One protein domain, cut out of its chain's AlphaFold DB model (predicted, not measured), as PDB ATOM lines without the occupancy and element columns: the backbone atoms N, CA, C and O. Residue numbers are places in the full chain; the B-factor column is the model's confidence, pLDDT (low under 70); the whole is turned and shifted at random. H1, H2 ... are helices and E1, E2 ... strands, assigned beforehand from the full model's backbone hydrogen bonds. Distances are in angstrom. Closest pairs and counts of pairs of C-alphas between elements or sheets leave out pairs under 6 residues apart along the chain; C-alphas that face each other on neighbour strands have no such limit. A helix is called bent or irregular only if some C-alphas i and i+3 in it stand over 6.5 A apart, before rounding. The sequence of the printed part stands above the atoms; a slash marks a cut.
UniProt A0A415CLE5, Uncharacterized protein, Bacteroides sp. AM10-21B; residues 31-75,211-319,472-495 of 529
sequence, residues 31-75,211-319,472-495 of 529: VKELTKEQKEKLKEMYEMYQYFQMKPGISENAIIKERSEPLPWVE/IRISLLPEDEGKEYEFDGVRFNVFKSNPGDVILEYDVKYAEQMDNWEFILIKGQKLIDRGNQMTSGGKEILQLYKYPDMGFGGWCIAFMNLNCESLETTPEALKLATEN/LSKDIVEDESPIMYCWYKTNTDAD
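This is residues 31 to 75, 211 to 319 and 472 to 495 of the 529 residues of an uncharacterized protein of Bacteroides sp. AM10-21B (UniProt A0A415CLE5). A strongly twisted sheet of five strands, E2 to E4 with E7 and E6, has the short helices H2 and H3 on opposite faces; beyond H3 a looser helical part of H1, H4 and H5 draws the domain out lengthwise. Residues 54 to 75, with no named element, make a long trailing stretch from the end of H1 past the sheet. The printed part has 178 residues with five named helices and seven named strands, in the order H1 E1 E2 E3 E4 H2 E5 E6 H3 H4 H5 E7; the sheet runs E2 E3 E4 E7 E6, all antiparallel. The class is mixed, helices and strands, with under half of the residues, 87 of 178, in named elements. The whole is loose, with a radius of gyration of the C-alphas of 20.3 A, and elongated, spanning 72 by 38 by 28 A.

Start at H1, residues 36 to 53, which is not on the sheet. After the first cut look for E1, residues 211 to 214, which pairs with no named strand; its closest C-alpha to E2, residues 223 to 226, is that of Ile 211, 7.2 A from that of Phe 226. E2, E3, residues 229 to 236, and E4, residues 240 to 246, form a meander, each strand the antiparallel neighbour of the one before, with hairpins E2 and E3, E3 and E4. Check N 224 and O 231, 2.8 A apart, and then N 234 and O 242, 2.8 A, both within hydrogen-bond range. E7, residues 483 to 488, is the antiparallel neighbour of E4, with N 484 and O 245 at 2.7 A, and of E6, residues 273 to 276, with N 487 and O 274 at 2.9 A. H2, residues 247 to 254, is on the sheet at a height of 7.4 A; it is irregular, C-alphas 248 and 251 being 7.7 A apart. E5, residues 257 to 262, pairs with no named strand and is near E1. H3, residues 278 to 285, is on the sheet at a height of 8.8 A, and with H2 on the other face this gives three layers, helices on both faces of a sheet. H4, residues 291 to 298, touches H3 at a steep tilt of 48 degrees, opposite ways; the closest C-alphas, of Glu 279 and Phe 298, are 5.3 A apart. With its residues 45 to 49 alone H1 touches H4, about perpendicular at 84 degrees, the C-alphas of Tyr 49 and Phe 291 being closest at 6.7 A. H5, residues 310 to 315, touches no helix. In H1, H3, H4 and H5 every O i to N i+4 pair is within hydrogen-bond range; in H2 2 of 4 are.

Find C-alpha 36 at (112.298, 123.951, 160.273); from there H1 runs 25.4 A to C-alpha 53 at (113.502, 142.858, 143.302). E3 is 22.1 A long, E4 20.0 A, and E5 17.2 A. E7 covers 16.7 A and ends at C-alpha 488, (118.985, 159.729, 143.967).

The C-alphas of Val 31 and Glu 75, the two farthest apart, are 72.6 A from each other. Residues 76 to 210 are not printed, a gap of 16.0 A between C-alphas 75 and 211, nor are 320 to 471, a gap of 20.8 A between C-alphas 319 and 472. Of the links printed whole, that from H4 to H5 is long. The mean pLDDT of the printed part is 75.7; 61 residues are under 70, among them 51 to 70 and 268 to 288.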
ATOM      1  N   VAL A  31     122.674 112.409 153.920       69.69
ATOM      2  CA  VAL A  31     122.484 113.870 153.893       69.69
ATOM      3  C   VAL A  31     121.492 114.259 154.987       69.69
ATOM      4  O   VAL A  31     120.380 113.738 155.027       69.69
ATOM      5  N   LYS A  32     121.898 115.153 155.892       83.56
ATOM      6  CA  LYS A  32     121.023 115.701 156.936       83.56
ATOM      7  C   LYS A  32     120.049 116.697 156.291       83.56
ATOM      8  O   LYS A  32     120.495 117.629 155.632       83.56
ATOM      9  N   GLU A  33     118.745 116.493 156.465       85.81
ATOM     10  CA  GLU A  33     117.711 117.425 155.993       85.81
ATOM     11  C   GLU A  33     117.810 118.791 156.693       85.81
ATOM     12  O   GLU A  33     118.291 118.887 157.827       85.81
ATOM     13  N   LEU A  34     117.307 119.838 156.030       88.94
ATOM     14  CA  LEU A  34     117.155 121.153 156.651       88.94
ATOM     15  C   LEU A  34     116.172 121.091 157.822       88.94
ATOM     16  O   LEU A  34     115.088 120.513 157.707       88.94
ATOM     17  N   THR A  35     116.518 121.757 158.918       88.81
ATOM     18  CA  THR A  35     115.599 121.981 160.035       88.81
ATOM     19  C   THR A  35     114.481 122.954 159.639       88.81
ATOM     20  O   THR A  35     114.597 123.701 158.664       88.81
ATOM     21  N   LYS A  36     113.393 122.976 160.423       85.19
ATOM     22  CA  LYS A  36     112.298 123.951 160.273       85.19
ATOM     23  C   LYS A  36     112.827 125.390 160.274       85.19
ATOM     24  O   LYS A  36     112.535 126.147 159.356       85.19
ATOM     25  N   GLU A  37     113.681 125.712 161.243       88.88
ATOM     26  CA  GLU A  37     114.289 127.035 161.414       88.88
ATOM     27  C   GLU A  37     115.145 127.447 160.205       88.88
ATOM     28  O   GLU A  37     115.038 128.569 159.716       88.88
ATOM     29  N   GLN A  38     115.932 126.520 159.642       90.81
ATOM     30  CA  GLN A  38     116.711 126.780 158.426       90.81
ATOM     31  C   GLN A  38     115.807 127.082 157.219       90.81
ATOM     32  O   GLN A  38     116.110 127.981 156.432       90.81
ATOM     33  N   LYS A  39     114.691 126.354 157.065       90.19
ATOM     34  CA  LYS A  39     113.718 126.589 155.984       90.19
ATOM     35  C   LYS A  39     112.988 127.922 156.144       90.19
ATOM     36  O   LYS A  39     112.784 128.611 155.148       90.19
ATOM     37  N   GLU A  40     112.595 128.277 157.365       89.19
ATOM     38  CA  GLU A  40     111.940 129.553 157.681       89.19
ATOM     39  C   GLU A  40     112.876 130.730 157.403       89.19
ATOM     40  O   GLU A  40     112.518 131.602 156.614       89.19
ATOM     41  N   LYS A  41     114.123 130.675 157.888       90.44
ATOM     42  CA  LYS A  41     115.143 131.694 157.599       90.44
ATOM     43  C   LYS A  41     115.342 131.899 156.096       90.44
ATOM     44  O   LYS A  41     115.375 133.030 155.624       90.44
ATOM     45  N   LEU A  42     115.442 130.822 155.312       91.38
ATOM     46  CA  LEU A  42     115.597 130.926 153.854       91.38
ATOM     47  C   LEU A  42     114.391 131.582 153.165       91.38
ATOM     48  O   LEU A  42     114.584 132.301 152.186       91.38
ATOM     49  N   LYS A  43     113.170 131.357 153.657       89.44
ATOM     50  CA  LYS A  43     111.960 131.997 153.119       89.44
ATOM     51  C   LYS A  43     111.885 133.469 153.467       89.44
ATOM     52  O   LYS A  43     111.631 134.258 152.572       89.44
ATOM     53  N   GLU A  44     112.157 133.834 154.716       88.62
ATOM     54  CA  GLU A  44     112.205 135.239 155.139       88.62
ATOM     55  C   GLU A  44     113.215 136.020 154.291       88.62
ATOM     56  O   GLU A  44     112.924 137.102 153.779       88.62
ATOM     57  N   MET A  45     114.393 135.429 154.057       87.12
ATOM     58  CA  MET A  45     115.395 136.013 153.166       87.12
ATOM     59  C   MET A  45     114.889 136.114 151.725       87.12
ATOM     60  O   MET A  45     115.165 137.103 151.049       87.12
ATOM     61  N   TYR A  46     114.156 135.113 151.241       87.88
ATOM     62  CA  TYR A  46     113.603 135.125 149.890       87.88
ATOM     63  C   TYR A  46     112.487 136.164 149.717       87.88
ATOM     64  O   TYR A  46     112.458 136.860 148.706       87.88
ATOM     65  N   GLU A  47     111.611 136.337 150.704       83.88
ATOM     66  CA  GLU A  47     110.594 137.393 150.724       83.88
ATOM     67  C   GLU A  47     111.244 138.780 150.731       83.88
ATOM     68  O   GLU A  47     110.856 139.662 149.961       83.88
ATOM     69  N   MET A  48     112.302 138.959 151.530       79.19
ATOM     70  CA  MET A  48     113.094 140.185 151.524       79.19
ATOM     71  C   MET A  48     113.749 140.425 150.156       79.19
ATOM     72  O   MET A  48     113.661 141.527 149.612       79.19
ATOM     73  N   TYR A  49     114.337 139.391 149.551       79.56
ATOM     74  CA  TYR A  49     114.874 139.449 148.193       79.56
ATOM     75  C   TYR A  49     113.807 139.854 147.165       79.56
ATOM     76  O   TYR A  49     114.063 140.725 146.333       79.56
ATOM     77  N   GLN A  50     112.595 139.299 147.248       77.06
ATOM     78  CA  GLN A  50     111.478 139.667 146.375       77.06
ATOM     79  C   GLN A  50     111.049 141.125 146.571       77.06
ATOM     80  O   GLN A  50     110.835 141.836 145.588       77.06
ATOM     81  N   TYR A  51     110.983 141.603 147.816       68.75
ATOM     82  CA  TYR A  51     110.689 143.004 148.116       68.75
ATOM     83  C   TYR A  51     111.695 143.956 147.452       68.75
ATOM     84  O   TYR A  51     111.305 144.968 146.862       68.75
ATOM     85  N   PHE A  52     112.986 143.612 147.489       63.41
ATOM     86  CA  PHE A  52     114.033 144.383 146.823       63.41
ATOM     87  C   PHE A  52     114.000 144.252 145.289       63.41
ATOM     88  O   PHE A  52     114.200 145.249 144.593       63.41
ATOM     89  N   GLN A  53     113.678 143.071 144.746       62.03
ATOM     90  CA  GLN A  53     113.502 142.858 143.302       62.03
ATOM     91  C   GLN A  53     112.312 143.625 142.714       62.03
ATOM     92  O   GLN A  53     112.353 144.011 141.548       62.03
ATOM     93  N   MET A  54     111.255 143.873 143.491       48.72
ATOM     94  CA  MET A  54     110.066 144.596 143.022       48.72
ATOM     95  C   MET A  54     110.283 146.111 142.845       48.72
ATOM     96  O   MET A  54     109.359 146.803 142.410       48.72
ATOM     97  N   LYS A  55     111.464 146.660 143.180       54.50
ATOM     98  CA  LYS A  55     111.709 148.116 143.206       54.50
ATOM     99  C   LYS A  55     112.969 148.687 142.504       54.50
ATOM    100  O   LYS A  55     113.265 149.857 142.777       54.50
ATOM    101  N   PRO A  56     113.686 148.050 141.556       44.94
ATOM    102  CA  PRO A  56     114.574 148.815 140.682       44.94
ATOM    103  C   PRO A  56     113.759 149.511 139.573       44.94
ATOM    104  O   PRO A  56     113.031 148.871 138.824       44.94
ATOM    105  N   GLY A  57     113.884 150.840 139.461       46.91
ATOM    106  CA  GLY A  57     113.274 151.643 138.380       46.91
ATOM    107  C   GLY A  57     111.908 152.285 138.690       46.91
ATOM    108  O   GLY A  57     111.139 151.799 139.519       46.91
ATOM    109  N   ILE A  58     111.667 153.485 138.155       42.44
ATOM    110  CA  ILE A  58     110.325 154.076 138.056       42.44
ATOM    111  C   ILE A  58     109.588 153.369 136.914       42.44
ATOM    112  O   ILE A  58     110.193 153.004 135.910       42.44
ATOM    113  N   SER A  59     108.270 153.214 137.056       43.72
ATOM    114  CA  SER A  59     107.384 152.815 135.957       43.72
ATOM    115  C   SER A  59     107.618 153.699 134.729       43.72
ATOM    116  O   SER A  59     107.638 154.918 134.869       43.72
ATOM    117  N   GLU A  60     107.692 153.116 133.530       45.09
ATOM    118  CA  GLU A  60     107.832 153.819 132.235       45.09
ATOM    119  C   GLU A  60     106.867 155.017 132.033       45.09
ATOM    120  O   GLU A  60     107.057 155.830 131.133       45.09
ATOM    121  N   ASN A  61     105.851 155.161 132.890       43.59
ATOM    122  CA  ASN A  61     104.788 156.156 132.840       43.59
ATOM    123  C   ASN A  61     104.984 157.406 133.729       43.59
ATOM    124  O   ASN A  61     104.041 158.192 133.861       43.59
ATOM    125  N   ALA A  62     106.130 157.620 134.387       47.00
ATOM    126  CA  ALA A  62     106.290 158.816 135.224       47.00
ATOM    127  C   ALA A  62     106.422 160.102 134.398       47.00
ATOM    128  O   ALA A  62     107.331 160.276 133.588       47.00
ATOM    129  N   ILE A  63     105.515 161.042 134.656       53.12
ATOM    130  CA  ILE A  63     105.502 162.356 134.017       53.12
ATOM    131  C   ILE A  63     106.472 163.274 134.765       53.12
ATOM    132  O   ILE A  63     106.240 163.617 135.925       53.12
ATOM    133  N   ILE A  64     107.532 163.702 134.080       54.56
ATOM    134  CA  ILE A  64     108.466 164.721 134.568       54.56
ATOM    135  C   ILE A  64     107.704 166.040 134.716       54.56
ATOM    136  O   ILE A  64     107.142 166.549 133.742       54.56
ATOM    137  N   LYS A  65     107.699 166.616 135.919       58.22
ATOM    138  CA  LYS A  65     107.230 167.985 136.141       58.22
ATOM    139  C   LYS A  65     108.435 168.917 136.158       58.22
ATOM    140  O   LYS A  65     109.356 168.745 136.949       58.22
ATOM    141  N   GLU A  66     108.434 169.895 135.263       60.72
ATOM    142  CA  GLU A  66     109.414 170.980 135.294       60.72
ATOM    143  C   GLU A  66     109.088 171.893 136.483       60.72
ATOM    144  O   GLU A  66     107.945 172.334 136.626       60.72
ATOM    145  N   ARG A  67     110.076 172.192 137.338       62.00
ATOM    146  CA  ARG A  67     109.922 173.247 138.350       62.00
ATOM    147  C   ARG A  67     110.219 174.598 137.707       62.00
ATOM    148  O   ARG A  67     111.242 174.767 137.049       62.00
ATOM    149  N   SER A  68     109.326 175.563 137.914       62.91
ATOM    150  CA  SER A  68     109.492 176.958 137.481       62.91
ATOM    151  C   SER A  68     110.120 177.854 138.554       62.91
ATOM    152  O   SER A  68     110.263 179.056 138.346       62.91
ATOM    153  N   GLU A  69     110.423 177.297 139.724       63.12
ATOM    154  CA  GLU A  69     110.978 178.031 140.860       63.12
ATOM    155  C   GLU A  69     112.470 178.340 140.636       63.12
ATOM    156  O   GLU A  69     113.181 177.520 140.048       63.12
ATOM    157  N   PRO A  70     112.966 179.510 141.082       65.69
ATOM    158  CA  PRO A  70     114.393 179.807 141.057       65.69
ATOM    159  C   PRO A  70     115.162 178.880 142.009       65.69
ATOM    160  O   PRO A  70     114.608 178.338 142.965       65.69
ATOM    161  N   LEU A  71     116.463 178.719 141.762       70.25
ATOM    162  CA  LEU A  71     117.338 177.975 142.668       70.25
ATOM    163  C   LEU A  71     117.369 178.650 144.056       70.25
ATOM    164  O   LEU A  71     117.448 179.877 144.108       70.25
ATOM    165  N   PRO A  72     117.380 177.893 145.170       61.59
ATOM    166  CA  PRO A  72     117.273 178.452 146.527       61.59
ATOM    167  C   PRO A  72     118.350 179.476 146.918       61.59
ATOM    168  O   PRO A  72     118.126 180.302 147.800       61.59
ATOM    169  N   TRP A  73     119.518 179.431 146.271       67.94
ATOM    170  CA  TRP A  73     120.635 180.359 146.489       67.94
ATOM    171  C   TRP A  73     120.690 181.519 145.492       67.94
ATOM    172  O   TRP A  73     121.567 182.378 145.602       67.94
ATOM    173  N   VAL A  74     119.801 181.556 144.497       66.12
ATOM    174  CA  VAL A  74     119.655 182.734 143.644       66.12
ATOM    175  C   VAL A  74     118.870 183.750 144.457       66.12
ATOM    176  O   VAL A  74     117.664 183.600 144.644       66.12
ATOM    177  N   GLU A  75     119.568 184.767 144.972       56.56
ATOM    178  CA  GLU A  75     118.921 185.922 145.589       56.56
ATOM    179  C   GLU A  75     117.903 186.465 144.586       56.56
ATOM    180  O   GLU A  75     118.257 186.953 143.510       56.56
ATOM    181  N   ILE A 211     127.617 173.726 145.285       88.94
ATOM    182  CA  ILE A 211     128.524 173.223 144.255       88.94
ATOM    183  C   ILE A 211     127.706 172.619 143.117       88.94
ATOM    184  O   ILE A 211     126.694 171.960 143.353       88.94
ATOM    185  N   ARG A 212     128.146 172.853 141.875       87.69
ATOM    186  CA  ARG A 212     127.622 172.163 140.694       87.69
ATOM    187  C   ARG A 212     128.525 170.986 140.363       87.69
ATOM    188  O   ARG A 212     129.710 171.169 140.099       87.69
ATOM    189  N   ILE A 213     127.934 169.811 140.300       88.69
ATOM    190  CA  ILE A 213     128.567 168.550 139.945       88.69
ATOM    191  C   ILE A 213     128.080 168.156 138.559       88.69
ATOM    192  O   ILE A 213     126.885 168.209 138.273       88.69
ATOM    193  N   SER A 214     129.014 167.807 137.683       87.19
ATOM    194  CA  SER A 214     128.701 167.269 136.361       87.19
ATOM    195  C   SER A 214     128.338 165.790 136.481       87.19
ATOM    196  O   SER A 214     128.987 165.063 137.225       87.19
ATOM    197  N   LEU A 215     127.306 165.358 135.760       83.81
ATOM    198  CA  LEU A 215     126.871 163.957 135.677       83.81
ATOM    199  C   LEU A 215     127.077 163.386 134.265       83.81
ATOM    200  O   LEU A 215     126.397 162.441 133.853       83.81
ATOM    201  N   LEU A 216     127.969 164.007 133.493       82.38
ATOM    202  CA  LEU A 216     128.344 163.522 132.173       82.38
ATOM    203  C   LEU A 216     129.190 162.238 132.300       82.38
ATOM    204  O   LEU A 216     129.913 162.092 133.286       82.38
ATOM    205  N   PRO A 217     129.134 161.310 131.325       78.12
ATOM    206  CA  PRO A 217     129.878 160.047 131.390       78.12
ATOM    207  C   PRO A 217     131.388 160.213 131.622       78.12
ATOM    208  O   PRO A 217     132.013 159.400 132.293       78.12
ATOM    209  N   GLU A 218     131.992 161.281 131.103       82.19
ATOM    210  CA  GLU A 218     133.409 161.619 131.302       82.19
ATOM    211  C   GLU A 218     133.776 162.051 132.735       82.19
ATOM    212  O   GLU A 218     134.961 162.158 133.072       82.19
ATOM    213  N   ASP A 219     132.776 162.326 133.570       78.56
ATOM    214  CA  ASP A 219     132.920 162.736 134.965       78.56
ATOM    215  C   ASP A 219     132.543 161.620 135.957       78.56
ATOM    216  O   ASP A 219     132.617 161.821 137.169       78.56
ATOM    217  N   GLU A 220     132.188 160.430 135.461       79.38
ATOM    218  CA  GLU A 220     131.788 159.293 136.290       79.38
ATOM    219  C   GLU A 220     132.936 158.798 137.189       79.38
ATOM    220  O   GLU A 220     134.064 158.584 136.738       79.38
ATOM    221  N   GLY A 221     132.643 158.607 138.480       75.25
ATOM    222  CA  GLY A 221     133.602 158.118 139.473       75.25
ATOM    223  C   GLY A 221     134.634 159.154 139.925       75.25
ATOM    224  O   GLY A 221     135.606 158.790 140.585       75.25
ATOM    225  N   LYS A 222     134.453 160.438 139.581       85.88
ATOM    226  CA  LYS A 222     135.289 161.517 140.120       85.88
ATOM    227  C   LYS A 222     134.981 161.763 141.596       85.88
ATOM    228  O   LYS A 222     133.821 161.734 142.010       85.88
ATOM    229  N   GLU A 223     136.036 162.047 142.354       90.31
ATOM    230  CA  GLU A 223     135.943 162.489 143.745       90.31
ATOM    231  C   GLU A 223     135.641 163.991 143.792       90.31
ATOM    232  O   GLU A 223     136.262 164.797 143.091       90.31
ATOM    233  N   TYR A 224     134.695 164.362 144.645       91.25
ATOM    234  CA  TYR A 224     134.304 165.732 144.932       91.25
ATOM    235  C   TYR A 224     134.456 166.009 146.429       91.25
ATOM    236  O   TYR A 224     134.359 165.106 147.258       91.25
ATOM    237  N   GLU A 225     134.670 167.278 146.776       91.69
ATOM    238  CA  GLU A 225     134.680 167.747 148.160       91.69
ATOM    239  C   GLU A 225     133.687 168.904 148.310       91.69
ATOM    240  O   GLU A 225     133.728 169.874 147.548       91.69
ATOM    241  N   PHE A 226     132.792 168.807 149.292       90.56
ATOM    242  CA  PHE A 226     131.861 169.873 149.652       90.56
ATOM    243  C   PHE A 226     131.752 169.959 151.174       90.56
ATOM    244  O   PHE A 226     131.567 168.950 151.841       90.56
ATOM    245  N   ASP A 227     131.933 171.160 151.728       87.88
ATOM    246  CA  ASP A 227     131.896 171.428 153.177       87.88
ATOM    247  C   ASP A 227     132.748 170.461 154.037       87.88
ATOM    248  O   ASP A 227     132.375 170.101 155.149       87.88
ATOM    249  N   GLY A 228     133.906 170.030 153.517       87.94
ATOM    250  CA  GLY A 228     134.835 169.118 154.202       87.94
ATOM    251  C   GLY A 228     134.490 167.626 154.102       87.94
ATOM    252  O   GLY A 228     135.217 166.797 154.653       87.94
ATOM    253  N   VAL A 229     133.424 167.272 153.385       89.56
ATOM    254  CA  VAL A 229     133.027 165.889 153.099       89.56
ATOM    255  C   VAL A 229     133.479 165.518 151.693       89.56
ATOM    256  O   VAL A 229     133.196 166.236 150.731       89.56
ATOM    257  N   ARG A 230     134.165 164.378 151.579       91.38
ATOM    258  CA  ARG A 230     134.587 163.800 150.299       91.38
ATOM    259  C   ARG A 230     133.664 162.672 149.885       91.38
ATOM    260  O   ARG A 230     133.296 161.846 150.719       91.38
ATOM    261  N   PHE A 231     133.318 162.647 148.607       90.31
ATOM    262  CA  PHE A 231     132.426 161.644 148.045       90.31
ATOM    263  C   PHE A 231     132.665 161.461 146.546       90.31
ATOM    264  O   PHE A 231     133.060 162.395 145.849       90.31
ATOM    265  N   ASN A 232     132.381 160.262 146.047       88.94
ATOM    266  CA  ASN A 232     132.393 159.955 144.622       88.94
ATOM    267  C   ASN A 232     130.972 159.981 144.071       88.94
ATOM    268  O   ASN A 232     130.013 159.675 144.781       88.94
ATOM    269  N   VAL A 233     130.841 160.330 142.794       86.06
ATOM    270  CA  VAL A 233     129.547 160.396 142.114       86.06
ATOM    271  C   VAL A 233     129.535 159.398 140.968       86.06
ATOM    272  O   VAL A 233     130.394 159.444 140.087       86.06
ATOM    273  N   PHE A 234     128.547 158.509 140.961       78.38
ATOM    274  CA  PHE A 234     128.335 157.551 139.881       78.38
ATOM    275  C   PHE A 234     126.969 157.752 139.252       78.38
ATOM    276  O   PHE A 234     126.016 158.166 139.919       78.38
ATOM    277  N   LYS A 235     126.878 157.411 137.970       75.38
ATOM    278  CA  LYS A 235     125.614 157.349 137.255       75.38
ATOM    279  C   LYS A 235     125.317 155.897 136.925       75.38
ATOM    280  O   LYS A 235     126.184 155.172 136.460       75.38
ATOM    281  N   SER A 236     124.094 155.454 137.159       65.81
ATOM    282  CA  SER A 236     123.695 154.082 136.868       65.81
ATOM    283  C   SER A 236     122.538 154.055 135.879       65.81
ATOM    284  O   SER A 236     121.742 154.984 135.806       65.81
ATOM    285  N   ASN A 237     122.438 153.006 135.065       56.97
ATOM    286  CA  ASN A 237     121.388 152.921 134.048       56.97
ATOM    287  C   ASN A 237     120.053 152.479 134.668       56.97
ATOM    288  O   ASN A 237     120.070 151.474 135.375       56.97
ATOM    289  N   PRO A 238     118.912 153.161 134.427       55.69
ATOM    290  CA  PRO A 238     118.716 154.340 133.574       55.69
ATOM    291  C   PRO A 238     118.672 155.684 134.346       55.69
ATOM    292  O   PRO A 238     117.611 156.137 134.771       55.69
ATOM    293  N   GLY A 239     119.808 156.378 134.446       62.41
ATOM    294  CA  GLY A 239     119.896 157.795 134.827       62.41
ATOM    295  C   GLY A 239     120.163 158.114 136.303       62.41
ATOM    296  O   GLY A 239     120.419 159.279 136.614       62.41
ATOM    297  N   ASP A 240     120.123 157.127 137.196       72.56
ATOM    298  CA  ASP A 240     120.208 157.335 138.644       72.56
ATOM    299  C   ASP A 240     121.578 157.847 139.093       72.56
ATOM    300  O   ASP A 240     122.602 157.527 138.492       72.56
ATOM    301  N   VAL A 241     121.582 158.657 140.154       78.38
ATOM    302  CA  VAL A 241     122.793 159.276 140.703       78.38
ATOM    303  C   VAL A 241     123.102 158.666 142.057       78.38
ATOM    304  O   VAL A 241     122.237 158.563 142.928       78.38
ATOM    305  N   ILE A 242     124.356 158.274 142.224       80.19
ATOM    306  CA  ILE A 242     124.853 157.548 143.382       80.19
ATOM    307  C   ILE A 242     125.972 158.368 143.993       80.19
ATOM    308  O   ILE A 242     126.938 158.691 143.304       80.19
ATOM    309  N   LEU A 243     125.861 158.662 145.281       84.88
ATOM    310  CA  LEU A 243     126.942 159.252 146.059       84.88
ATOM    311  C   LEU A 243     127.566 158.169 146.918       84.88
ATOM    312  O   LEU A 243     126.857 157.529 147.684       84.88
ATOM    313  N   GLU A 244     128.868 157.974 146.800       87.06
ATOM    314  CA  GLU A 244     129.657 157.081 147.645       87.06
ATOM    315  C   GLU A 244     130.482 157.920 148.611       87.06
ATOM    316  O   GLU A 244     131.194 158.824 148.181       87.06
ATOM    317  N   TYR A 245     130.394 157.637 149.904       87.75
ATOM    318  CA  TYR A 245     131.076 158.412 150.934       87.75
ATOM    319  C   TYR A 245     131.403 157.544 152.148       87.75
ATOM    320  O   TYR A 245     130.824 156.486 152.345       87.75
ATOM    321  N   ASP A 246     132.340 157.981 152.981       88.62
ATOM    322  CA  ASP A 246     132.658 157.302 154.244       88.62
ATOM    323  C   ASP A 246     131.526 157.516 155.267       88.62
ATOM    324  O   ASP A 246     131.082 158.646 155.464       88.62
ATOM    325  N   VAL A 247     131.084 156.453 155.943       87.00
ATOM    326  CA  VAL A 247     129.998 156.419 156.939       87.00
ATOM    327  C   VAL A 247     130.129 157.502 158.005       87.00
ATOM    328  O   VAL A 247     129.117 158.017 158.477       87.00
ATOM    329  N   LYS A 248     131.354 157.929 158.342       89.94
ATOM    330  CA  LYS A 248     131.576 159.031 159.291       89.94
ATOM    331  C   LYS A 248     130.962 160.365 158.842       89.94
ATOM    332  O   LYS A 248     130.807 161.259 159.665       89.94
ATOM    333  N   TYR A 249     130.645 160.510 157.554       88.19
ATOM    334  CA  TYR A 249     130.023 161.696 156.967       88.19
ATOM    335  C   TYR A 249     128.493 161.588 156.831       88.19
ATOM    336  O   TYR A 249     127.881 162.515 156.305       88.19
ATOM    337  N   ALA A 250     127.858 160.501 157.295       83.88
ATOM    338  CA  ALA A 250     126.419 160.267 157.119       83.88
ATOM    339  C   ALA A 250     125.546 161.416 157.655       83.88
ATOM    340  O   ALA A 250     124.731 161.959 156.915       83.88
ATOM    341  N   GLU A 251     125.793 161.877 158.885       83.69
ATOM    342  CA  GLU A 251     125.037 162.998 159.468       83.69
ATOM    343  C   GLU A 251     125.198 164.302 158.669       83.69
ATOM    344  O   GLU A 251     124.278 165.111 158.578       83.69
ATOM    345  N   GLN A 252     126.371 164.534 158.075       85.12
ATOM    346  CA  GLN A 252     126.614 165.734 157.272       85.12
ATOM    347  C   GLN A 252     125.907 165.645 155.915       85.12
ATOM    348  O   GLN A 252     125.342 166.642 155.470       85.12
ATOM    349  N   MET A 253     125.899 164.459 155.299       83.62
ATOM    350  CA  MET A 253     125.194 164.173 154.047       83.62
ATOM    351  C   MET A 253     123.673 164.326 154.179       83.62
ATOM    352  O   MET A 253     123.049 164.886 153.278       83.62
ATOM    353  N   ASP A 254     123.085 163.895 155.298       78.62
ATOM    354  CA  ASP A 254     121.638 164.004 155.551       78.62
ATOM    355  C   ASP A 254     121.151 165.459 155.663       78.62
ATOM    356  O   ASP A 254     119.981 165.752 155.427       78.62
ATOM    357  N   ASN A 255     122.055 166.386 155.986       78.75
ATOM    358  CA  ASN A 255     121.764 167.816 156.101       78.75
ATOM    359  C   ASN A 255     121.935 168.588 154.782       78.75
ATOM    360  O   ASN A 255     121.782 169.814 154.755       78.75
ATOM    361  N   TRP A 256     122.317 167.916 153.697       84.69
ATOM    362  CA  TRP A 256     122.480 168.546 152.394       84.69
ATOM    363  C   TRP A 256     121.225 168.418 151.550       84.69
ATOM    364  O   TRP A 256     120.516 167.416 151.560       84.69
ATOM    365  N   GLU A 257     120.994 169.443 150.743       81.69
ATOM    366  CA  GLU A 257     119.924 169.452 149.769       81.69
ATOM    367  C   GLU A 257     120.487 169.271 148.361       81.69
ATOM    368  O   GLU A 257     121.541 169.804 148.003       81.69
ATOM    369  N   PHE A 258     119.757 168.520 147.540       82.44
ATOM    370  CA  PHE A 258     120.227 168.078 146.230       82.44
ATOM    371  C   PHE A 258     119.195 168.396 145.155       82.44
ATOM    372  O   PHE A 258     118.017 168.049 145.281       82.44
ATOM    373  N   ILE A 259     119.651 169.029 144.076       80.69
ATOM    374  CA  ILE A 259     118.831 169.416 142.927       80.69
ATOM    375  C   ILE A 259     119.458 168.857 141.660       80.69
ATOM    376  O   ILE A 259     120.603 169.158 141.336       80.69
ATOM    377  N   LEU A 260     118.687 168.083 140.906       81.06
ATOM    378  CA  LEU A 260     119.124 167.512 139.636       81.06
ATOM    379  C   LEU A 260     118.723 168.410 138.472       81.06
ATOM    380  O   LEU A 260     117.668 169.051 138.489       81.06
ATOM    381  N   ILE A 261     119.578 168.447 137.453       79.06
ATOM    382  CA  ILE A 261     119.421 169.306 136.284       79.06
ATOM    383  C   ILE A 261     119.615 168.516 135.003       79.06
ATOM    384  O   ILE A 261     120.462 167.629 134.913       79.06
ATOM    385  N   LYS A 262     118.811 168.889 134.007       79.25
ATOM    386  CA  LYS A 262     118.991 168.509 132.611       79.25
ATOM    387  C   LYS A 262     118.999 169.768 131.743       79.25
ATOM    388  O   LYS A 262     117.985 170.462 131.614       79.25
ATOM    389  N   GLY A 263     120.144 170.094 131.157       76.56
ATOM    390  CA  GLY A 263     120.391 171.334 130.429       76.56
ATOM    391  C   GLY A 263     120.344 172.545 131.360       76.56
ATOM    392  O   GLY A 263     121.255 172.783 132.148       76.56
ATOM    393  N   GLN A 264     119.269 173.333 131.262       67.56
ATOM    394  CA  GLN A 264     118.989 174.465 132.161       67.56
ATOM    395  C   GLN A 264     117.749 174.237 133.036       67.56
ATOM    396  O   GLN A 264     117.306 175.153 133.726       67.56
ATOM    397  N   LYS A 265     117.156 173.039 132.989       69.31
ATOM    398  CA  LYS A 265     115.878 172.745 133.642       69.31
ATOM    399  C   LYS A 265     116.079 171.940 134.920       69.31
ATOM    400  O   LYS A 265     116.824 170.962 134.922       69.31
ATOM    401  N   LEU A 266     115.373 172.347 135.973       73.25
ATOM    402  CA  LEU A 266     115.310 171.646 137.255       73.25
ATOM    403  C   LEU A 266     114.400 170.424 137.135       73.25
ATOM    404  O   LEU A 266     113.284 170.528 136.617       73.25
ATOM    405  N   ILE A 267     114.868 169.285 137.637       71.56
ATOM    406  CA  ILE A 267     114.099 168.041 137.681       71.56
ATOM    407  C   ILE A 267     113.389 167.960 139.038       71.56
ATOM    408  O   ILE A 267     114.024 168.119 140.083       71.56
ATOM    409  N   ASP A 268     112.070 167.737 139.035       62.16
ATOM    410  CA  ASP A 268     111.325 167.441 140.262       62.16
ATOM    411  C   ASP A 268     111.768 166.083 140.821       62.16
ATOM    412  O   ASP A 268     111.697 165.057 140.143       62.16
ATOM    413  N   ARG A 269     112.270 166.101 142.055       55.41
ATOM    414  CA  ARG A 269     112.910 164.958 142.707       55.41
ATOM    415  C   ARG A 269     111.890 163.961 143.268       55.41
ATOM    416  O   ARG A 269     112.228 162.794 143.459       55.41
ATOM    417  N   GLY A 270     110.654 164.395 143.549       54.34
ATOM    418  CA  GLY A 270     109.726 163.631 144.391       54.34
ATOM    419  C   GLY A 270     110.362 163.174 145.724       54.34
ATOM    420  O   GLY A 270     111.488 163.533 146.060       54.34
ATOM    421  N   ASN A 271     109.663 162.334 146.494       48.75
ATOM    422  CA  ASN A 271     110.206 161.716 147.718       48.75
ATOM    423  C   ASN A 271     110.982 160.421 147.404       48.75
ATOM    424  O   ASN A 271     110.667 159.366 147.949       48.75
ATOM    425  N   GLN A 272     111.943 160.454 146.477       57.41
ATOM    426  CA  GLN A 272     112.668 159.250 146.034       57.41
ATOM    427  C   GLN A 272     114.166 159.311 146.357       57.41
ATOM    428  O   GLN A 272     115.022 159.090 145.500       57.41
ATOM    429  N   MET A 273     114.479 159.626 147.615       58.44
ATOM    430  CA  MET A 273     115.802 159.415 148.201       58.44
ATOM    431  C   MET A 273     115.791 158.101 148.975       58.44
ATOM    432  O   MET A 273     114.857 157.818 149.724       58.44
ATOM    433  N   THR A 274     116.826 157.292 148.801       59.94
ATOM    434  CA  THR A 274     117.077 156.133 149.656       59.94
ATOM    435  C   THR A 274     118.560 156.110 149.972       59.94
ATOM    436  O   THR A 274     119.395 156.221 149.077       59.94
ATOM    437  N   SER A 275     118.879 156.001 151.251       59.44
ATOM    438  CA  SER A 275     120.219 155.705 151.735       59.44
ATOM    439  C   SER A 275     120.291 154.223 152.087       59.44
ATOM    440  O   SER A 275     119.301 153.611 152.492       59.44
ATOM    441  N   GLY A 276     121.454 153.623 151.873       62.25
ATOM    442  CA  GLY A 276     121.668 152.217 152.171       62.25
ATOM    443  C   GLY A 276     123.127 151.829 152.017       62.25
ATOM    444  O   GLY A 276     123.944 152.599 151.508       62.25
ATOM    445  N   GLY A 277     123.448 150.624 152.469       61.16
ATOM    446  CA  GLY A 277     124.755 150.036 152.238       61.16
ATOM    447  C   GLY A 277     124.921 149.549 150.797       61.16
ATOM    448  O   GLY A 277     124.141 149.845 149.881       61.16
ATOM    449  N   LYS A 278     125.981 148.773 150.588       61.69
ATOM    450  CA  LYS A 278     126.366 148.194 149.294       61.69
ATOM    451  C   LYS A 278     125.308 147.231 148.725       61.69
ATOM    452  O   LYS A 278     125.325 146.941 147.529       61.69
ATOM    453  N   GLU A 279     124.364 146.769 149.540       59.59
ATOM    454  CA  GLU A 279     123.321 145.811 149.171       59.59
ATOM    455  C   GLU A 279     122.348 146.388 148.142       59.59
ATOM    456  O   GLU A 279     122.076 145.776 147.105       59.59
ATOM    457  N   ILE A 280     121.887 147.618 148.379       57.59
ATOM    458  CA  ILE A 280     120.956 148.318 147.485       57.59
ATOM    459  C   ILE A 280     121.661 148.715 146.175       57.59
ATOM    460  O   ILE A 280     121.093 148.559 145.092       57.59
ATOM    461  N   LEU A 281     122.929 149.141 146.255       61.53
ATOM    462  CA  LEU A 281     123.786 149.461 145.102       61.53
ATOM    463  C   LEU A 281     123.893 148.308 144.107       61.53
ATOM    464  O   LEU A 281     123.867 148.491 142.890       61.53
ATOM    465  N   GLN A 282     124.122 147.112 144.626       58.66
ATOM    466  CA  GLN A 282     124.506 145.978 143.806       58.66
ATOM    467  C   GLN A 282     123.290 145.281 143.199       58.66
ATOM    468  O   GLN A 282     123.363 144.859 142.051       58.66
ATOM    469  N   LEU A 283     122.146 145.270 143.890       58.06
ATOM    470  CA  LEU A 283     120.854 144.948 143.271       58.06
ATOM    471  C   LEU A 283     120.562 145.850 142.063       58.06
ATOM    472  O   LEU A 283     120.039 145.386 141.054       58.06
ATOM    473  N   TYR A 284     120.960 147.124 142.138       55.28
ATOM    474  CA  TYR A 284     120.843 148.056 141.020       55.28
ATOM    475  C   TYR A 284     121.859 147.773 139.897       55.28
ATOM    476  O   TYR A 284     121.504 147.772 138.721       55.28
ATOM    477  N   LYS A 285     123.137 147.538 140.233       58.47
ATOM    478  CA  LYS A 285     124.196 147.230 139.245       58.47
ATOM    479  C   LYS A 285     123.996 145.877 138.553       58.47
ATOM    480  O   LYS A 285     124.456 145.704 137.426       58.47
ATOM    481  N   TYR A 286     123.324 144.941 139.215       65.75
ATOM    482  CA  TYR A 286     123.093 143.579 138.747       65.75
ATOM    483  C   TYR A 286     121.599 143.231 138.862       65.75
ATOM    484  O   TYR A 286     121.229 142.402 139.695       65.75
ATOM    485  N   PRO A 287     120.731 143.823 138.019       60.00
ATOM    486  CA  PRO A 287     119.282 143.593 138.078       60.00
ATOM    487  C   PRO A 287     118.901 142.117 137.867       60.00
ATOM    488  O   PRO A 287     117.871 141.665 138.358       60.00
ATOM    489  N   ASP A 288     119.768 141.347 137.202       69.00
ATOM    490  CA  ASP A 288     119.602 139.909 136.961       69.00
ATOM    491  C   ASP A 288     120.226 139.022 138.064       69.00
ATOM    492  O   ASP A 288     120.407 137.812 137.875       69.00
ATOM    493  N   MET A 289     120.628 139.597 139.206       76.62
ATOM    494  CA  MET A 289     121.219 138.837 140.309       76.62
ATOM    495  C   MET A 289     120.180 137.898 140.935       76.62
ATOM    496  O   MET A 289     119.147 138.334 141.441       76.62
ATOM    497  N   GLY A 290     120.479 136.596 140.921       82.69
ATOM    498  CA  GLY A 290     119.673 135.557 141.571       82.69
ATOM    499  C   GLY A 290     119.786 135.584 143.099       82.69
ATOM    500  O   GLY A 290     120.738 136.143 143.648       82.69
ATOM    501  N   PHE A 291     118.836 134.938 143.772       88.50
ATOM    502  CA  PHE A 291     118.721 134.901 145.230       88.50
ATOM    503  C   PHE A 291     120.013 134.455 145.933       88.50
ATOM    504  O   PHE A 291     120.469 135.114 146.861       88.50
ATOM    505  N   GLY A 292     120.658 133.381 145.466       88.50
ATOM    506  CA  GLY A 292     121.877 132.871 146.104       88.50
ATOM    507  C   GLY A 292     123.066 133.828 145.983       88.50
ATOM    508  O   GLY A 292     123.865 133.944 146.910       88.50
ATOM    509  N   GLY A 293     123.163 134.555 144.864       85.88
ATOM    510  CA  GLY A 293     124.173 135.601 144.684       85.88
ATOM    511  C   GLY A 293     123.935 136.785 145.621       85.88
ATOM    512  O   GLY A 293     124.882 137.293 146.216       85.88
ATOM    513  N   TRP A 294     122.668 137.160 145.803       83.19
ATOM    514  CA  TRP A 294     122.254 138.206 146.732       83.19
ATOM    515  C   TRP A 294     122.561 137.830 148.195       83.19
ATOM    516  O   TRP A 294     123.147 138.627 148.923       83.19
ATOM    517  N   CYS A 295     122.280 136.592 148.607       85.56
ATOM    518  CA  CYS A 295     122.580 136.106 149.957       85.56
ATOM    519  C   CYS A 295     124.069 136.201 150.322       85.56
ATOM    520  O   CYS A 295     124.404 136.711 151.392       85.56
ATOM    521  N   ILE A 296     124.967 135.760 149.437       83.62
ATOM    522  CA  ILE A 296     126.409 135.839 149.707       83.62
ATOM    523  C   ILE A 296     126.911 137.272 149.688       83.62
ATOM    524  O   ILE A 296     127.719 137.643 150.532       83.62
ATOM    525  N   ALA A 297     126.468 138.063 148.716       75.31
ATOM    526  CA  ALA A 297     127.006 139.398 148.531       75.31
ATOM    527  C   ALA A 297     126.572 140.376 149.637       75.31
ATOM    528  O   ALA A 297     127.275 141.361 149.850       75.31
ATOM    529  N   PHE A 298     125.432 140.128 150.304       73.94
ATOM    530  CA  PHE A 298     124.763 141.130 151.149       73.94
ATOM    531  C   PHE A 298     124.298 140.635 152.505       73.94
ATOM    532  O   PHE A 298     124.311 141.389 153.470       73.94
ATOM    533  N   MET A 299     123.867 139.379 152.590       77.44
ATOM    534  CA  MET A 299     123.350 138.832 153.842       77.44
ATOM    535  C   MET A 299     124.429 138.113 154.645       77.44
ATOM    536  O   MET A 299     124.116 137.571 155.704       77.44
ATOM    537  N   ASN A 300     125.671 138.081 154.135       81.12
ATOM    538  CA  ASN A 300     126.752 137.238 154.646       81.12
ATOM    539  C   ASN A 300     126.233 135.820 154.911       81.12
ATOM    540  O   ASN A 300     126.420 135.248 155.984       81.12
ATOM    541  N   LEU A 301     125.490 135.295 153.933       86.50
ATOM    542  CA  LEU A 301     124.738 134.064 154.079       86.50
ATOM    543  C   LEU A 301     125.171 133.061 153.015       86.50
ATOM    544  O   LEU A 301     124.909 133.225 151.826       86.50
ATOM    545  N   ASN A 302     125.831 132.008 153.476       90.25
ATOM    546  CA  ASN A 302     126.245 130.834 152.716       90.25
ATOM    547  C   ASN A 302     125.880 129.545 153.483       90.25
ATOM    548  O   ASN A 302     125.292 129.595 154.568       90.25
ATOM    549  N   CYS A 303     126.240 128.379 152.946       90.62
ATOM    550  CA  CYS A 303     125.961 127.090 153.589       90.62
ATOM    551  C   CYS A 303     126.552 126.979 155.006       90.62
ATOM    552  O   CYS A 303     125.893 126.440 155.892       90.62
ATOM    553  N   GLU A 304     127.753 127.518 155.237       90.06
ATOM    554  CA  GLU A 304     128.415 127.485 156.547       90.06
ATOM    555  C   GLU A 304     127.642 128.302 157.591       90.06
ATOM    556  O   GLU A 304     127.290 127.775 158.643       90.06
ATOM    557  N   SER A 305     127.269 129.543 157.261       88.75
ATOM    558  CA  SER A 305     126.468 130.427 158.129       88.75
ATOM    559  C   SER A 305     125.057 129.898 158.434       88.75
ATOM    560  O   SER A 305     124.415 130.298 159.406       88.75
ATOM    561  N   LEU A 306     124.548 129.020 157.566       88.25
ATOM    562  CA  LEU A 306     123.264 128.345 157.718       88.25
ATOM    563  C   LEU A 306     123.393 127.009 158.455       88.25
ATOM    564  O   LEU A 306     122.374 126.356 158.661       88.25
ATOM    565  N   GLU A 307     124.607 126.579 158.812       91.38
ATOM    566  CA  GLU A 307     124.895 125.256 159.377       91.38
ATOM    567  C   GLU A 307     124.337 124.109 158.509       91.38
ATOM    568  O   GLU A 307     123.730 123.147 158.996       91.38
ATOM    569  N   THR A 308     124.497 124.227 157.189       90.38
ATOM    570  CA  THR A 308     123.940 123.293 156.203       90.38
ATOM    571  C   THR A 308     124.946 122.920 155.113       90.38
ATOM    572  O   THR A 308     126.088 123.376 155.113       90.38
ATOM    573  N   THR A 309     124.538 122.059 154.179       91.75
ATOM    574  CA  THR A 309     125.341 121.676 153.012       91.75
ATOM    575  C   THR A 309     124.585 121.923 151.704       91.75
ATOM    576  O   THR A 309     123.347 121.941 151.699       91.75
ATOM    577  N   PRO A 310     125.290 122.063 150.567       91.12
ATOM    578  CA  PRO A 310     124.650 122.200 149.259       91.12
ATOM    579  C   PRO A 310     123.723 121.020 148.926       91.12
ATOM    580  O   PRO A 310     122.671 121.204 148.316       91.12
ATOM    581  N   GLU A 311     124.065 119.806 149.368       91.19
ATOM    582  CA  GLU A 311     123.230 118.614 149.197       91.19
ATOM    583  C   GLU A 311     121.934 118.698 150.006       91.19
ATOM    584  O   GLU A 311     120.895 118.264 149.516       91.19
ATOM    585  N   ALA A 312     121.975 119.261 151.217       90.75
ATOM    586  CA  ALA A 312     120.789 119.468 152.045       90.75
ATOM    587  C   ALA A 312     119.862 120.539 151.449       90.75
ATOM    588  O   ALA A 312     118.644 120.351 151.425       90.75
ATOM    589  N   LEU A 313     120.427 121.623 150.900       92.00
ATOM    590  CA  LEU A 313     119.666 122.624 150.143       92.00
ATOM    591  C   LEU A 313     119.008 122.001 148.909       92.00
ATOM    592  O   LEU A 313     117.823 122.218 148.674       92.00
ATOM    593  N   LYS A 314     119.752 121.175 148.163       91.44
ATOM    594  CA  LYS A 314     119.227 120.462 146.995       91.44
ATOM    595  C   LYS A 314     118.134 119.465 147.370       91.44
ATOM    596  O   LYS A 314     117.132 119.367 146.679       91.44
ATOM    597  N   LEU A 315     118.293 118.751 148.481       89.56
ATOM    598  CA  LEU A 315     117.270 117.838 148.985       89.56
ATOM    599  C   LEU A 315     115.980 118.583 149.372       89.56
ATOM    600  O   LEU A 315     114.890 118.038 149.231       89.56
ATOM    601  N   ALA A 316     116.089 119.836 149.823       89.50
ATOM    602  CA  ALA A 316     114.946 120.662 150.196       89.50
ATOM    603  C   ALA A 316     114.164 121.241 149.003       89.50
ATOM    604  O   ALA A 316     113.074 121.770 149.218       89.50
ATOM    605  N   THR A 317     114.664 121.153 147.764       89.00
ATOM    606  CA  THR A 317     113.924 121.627 146.579       89.00
ATOM    607  C   THR A 317     112.901 120.610 146.068       89.00
ATOM    608  O   THR A 317     111.999 120.975 145.316       89.00
ATOM    609  N   GLU A 318     112.979 119.355 146.525       84.94
ATOM    610  CA  GLU A 318     112.117 118.253 146.093       84.94
ATOM    611  C   GLU A 318     111.492 117.504 147.280       84.94
ATOM    612  O   GLU A 318     112.096 117.317 148.338       84.94
ATOM    613  N   ASN A 319     110.259 117.021 147.100       81.69
ATOM    614  CA  ASN A 319     109.589 116.221 148.119       81.69
ATOM    615  C   ASN A 319     110.092 114.770 148.073       81.69
ATOM    616  O   ASN A 319     109.793 114.025 147.139       81.69
ATOM    617  N   LEU A 472     125.428 129.920 147.022       91.75
ATOM    618  CA  LEU A 472     125.451 129.691 148.477       91.75
ATOM    619  C   LEU A 472     126.549 128.721 148.954       91.75
ATOM    620  O   LEU A 472     126.805 128.634 150.152       91.75
ATOM    621  N   SER A 473     127.189 127.986 148.044       90.94
ATOM    622  CA  SER A 473     128.331 127.109 148.330       90.94
ATOM    623  C   SER A 473     129.679 127.841 148.373       90.94
ATOM    624  O   SER A 473     130.693 127.217 148.677       90.94
ATOM    625  N   LYS A 474     129.725 129.128 148.011       90.06
ATOM    626  CA  LYS A 474     130.954 129.932 147.986       90.06
ATOM    627  C   LYS A 474     131.243 130.547 149.357       90.06
ATOM    628  O   LYS A 474     130.348 130.723 150.188       90.06
ATOM    629  N   ASP A 475     132.505 130.903 149.564       86.44
ATOM    630  CA  ASP A 475     132.934 131.638 150.750       86.44
ATOM    631  C   ASP A 475     132.345 133.054 150.746       86.44
ATOM    632  O   ASP A 475     132.225 133.696 149.695       86.44
ATOM    633  N   ILE A 476     131.986 133.536 151.935       82.31
ATOM    634  CA  ILE A 476     131.594 134.929 152.137       82.31
ATOM    635  C   ILE A 476     132.866 135.771 152.105       82.31
ATOM    636  O   ILE A 476     133.828 135.499 152.821       82.31
ATOM    637  N   VAL A 477     132.865 136.804 151.269       72.06
ATOM    638  CA  VAL A 477     133.901 137.836 151.297       72.06
ATOM    639  C   VAL A 477     133.320 139.007 152.070       72.06
ATOM    640  O   VAL A 477     132.562 139.795 151.507       72.06
ATOM    641  N   GLU A 478     133.640 139.085 153.362       63.12
ATOM    642  CA  GLU A 478     133.229 140.207 154.203       63.12
ATOM    643  C   GLU A 478     133.856 141.502 153.671       63.12
ATOM    644  O   GLU A 478     135.070 141.598 153.476       63.12
ATOM    645  N   ASP A 479     133.011 142.494 153.400       60.78
ATOM    646  CA  ASP A 479     133.444 143.842 153.057       60.78
ATOM    647  C   ASP A 479     133.291 144.734 154.291       60.78
ATOM    648  O   ASP A 479     132.209 145.239 154.576       60.78
ATOM    649  N   GLU A 480     134.379 144.907 155.043       64.69
ATOM    650  CA  GLU A 480     134.441 145.796 156.215       64.69
ATOM    651  C   GLU A 480     134.602 147.280 155.831       64.69
ATOM    652  O   GLU A 480     134.898 148.125 156.681       64.69
ATOM    653  N   SER A 481     134.483 147.624 154.544       67.06
ATOM    654  CA  SER A 481     134.693 148.992 154.091       67.06
ATOM    655  C   SER A 481     133.686 149.944 154.753       67.06
ATOM    656  O   SER A 481     132.479 149.711 154.669       67.06
ATOM    657  N   PRO A 482     134.132 151.059 155.364       77.44
ATOM    658  CA  PRO A 482     133.260 152.025 156.029       77.44
ATOM    659  C   PRO A 482     132.496 152.892 155.016       77.44
ATOM    660  O   PRO A 482     132.222 154.056 155.279       77.44
ATOM    661  N   ILE A 483     132.216 152.381 153.819       81.19
ATOM    662  CA  ILE A 483     131.626 153.133 152.720       81.19
ATOM    663  C   ILE A 483     130.106 152.999 152.771       81.19
ATOM    664  O   ILE A 483     129.547 151.905 152.762       81.19
ATOM    665  N   MET A 484     129.446 154.146 152.766       80.94
ATOM    666  CA  MET A 484     128.014 154.314 152.603       80.94
ATOM    667  C   MET A 484     127.695 154.836 151.213       80.94
ATOM    668  O   MET A 484     128.525 155.449 150.531       80.94
ATOM    669  N   TYR A 485     126.443 154.636 150.823       78.00
ATOM    670  CA  TYR A 485     125.950 155.115 149.556       78.00
ATOM    671  C   TYR A 485     124.600 155.823 149.702       78.00
ATOM    672  O   TYR A 485     123.716 155.403 150.452       78.00
ATOM    673  N   CYS A 486     124.417 156.904 148.948       76.06
ATOM    674  CA  CYS A 486     123.138 157.587 148.825       76.06
ATOM    675  C   CYS A 486     122.649 157.542 147.380       76.06
ATOM    676  O   CYS A 486     123.359 157.958 146.464       76.06
ATOM    677  N   TRP A 487     121.410 157.085 147.196       72.19
ATOM    678  CA  TRP A 487     120.748 157.018 145.900       72.19
ATOM    679  C   TRP A 487     119.781 158.165 145.690       72.19
ATOM    680  O   TRP A 487     118.904 158.450 146.510       72.19
ATOM    681  N   TYR A 488     119.895 158.742 144.503       69.00
ATOM    682  CA  TYR A 488     118.985 159.729 143.967       69.00
ATOM    683  C   TYR A 488     118.390 159.129 142.713       69.00
ATOM    684  O   TYR A 488     119.032 159.070 141.660       69.00
ATOM    685  N   LYS A 489     117.153 158.660 142.851       64.69
ATOM    686  CA  LYS A 489     116.429 158.101 141.726       64.69
ATOM    687  C   LYS A 489     115.972 159.245 140.835       64.69
ATOM    688  O   LYS A 489     115.122 160.042 141.226       64.69
ATOM    689  N   THR A 490     116.576 159.372 139.664       58.84
ATOM    690  CA  THR A 490     116.325 160.509 138.765       58.84
ATOM    691  C   THR A 490     115.364 160.112 137.658       58.84
ATOM    692  O   THR A 490     114.624 160.957 137.147       58.84
ATOM    693  N   ASN A 491     115.375 158.821 137.293       57.22
ATOM    694  CA  ASN A 491     114.558 158.217 136.243       57.22
ATOM    695  C   ASN A 491     114.657 158.960 134.902       57.22
ATOM    696  O   ASN A 491     113.763 158.887 134.059       57.22
ATOM    697  N   THR A 492     115.734 159.732 134.734       60.16
ATOM    698  CA  THR A 492     116.001 160.640 133.624       60.16
ATOM    699  C   THR A 492     117.506 160.869 133.504       60.16
ATOM    700  O   THR A 492     118.232 160.874 134.490       60.16
ATOM    701  N   ASP A 493     118.005 161.114 132.293       71.31
ATOM    702  CA  ASP A 493     119.404 161.511 132.104       71.31
ATOM    703  C   ASP A 493     119.655 162.951 132.570       71.31
ATOM    704  O   ASP A 493     119.702 163.872 131.750       71.31
ATOM    705  N   ALA A 494     119.800 163.143 133.881       78.12
ATOM    706  CA  ALA A 494     120.388 164.357 134.429       78.12
ATOM    707  C   ALA A 494     121.825 164.518 133.895       78.12
ATOM    708  O   ALA A 494     122.552 163.529 133.741       78.12
ATOM    709  N   ASP A 495     122.212 165.756 133.589       83.31
ATOM    710  CA  ASP A 495     123.565 166.125 133.152       83.31
ATOM    711  C   ASP A 495     124.356 166.857 134.243       83.31
ATOM    712  O   ASP A 495     125.577 166.989 134.144       83.31
TER     713      ASP A 495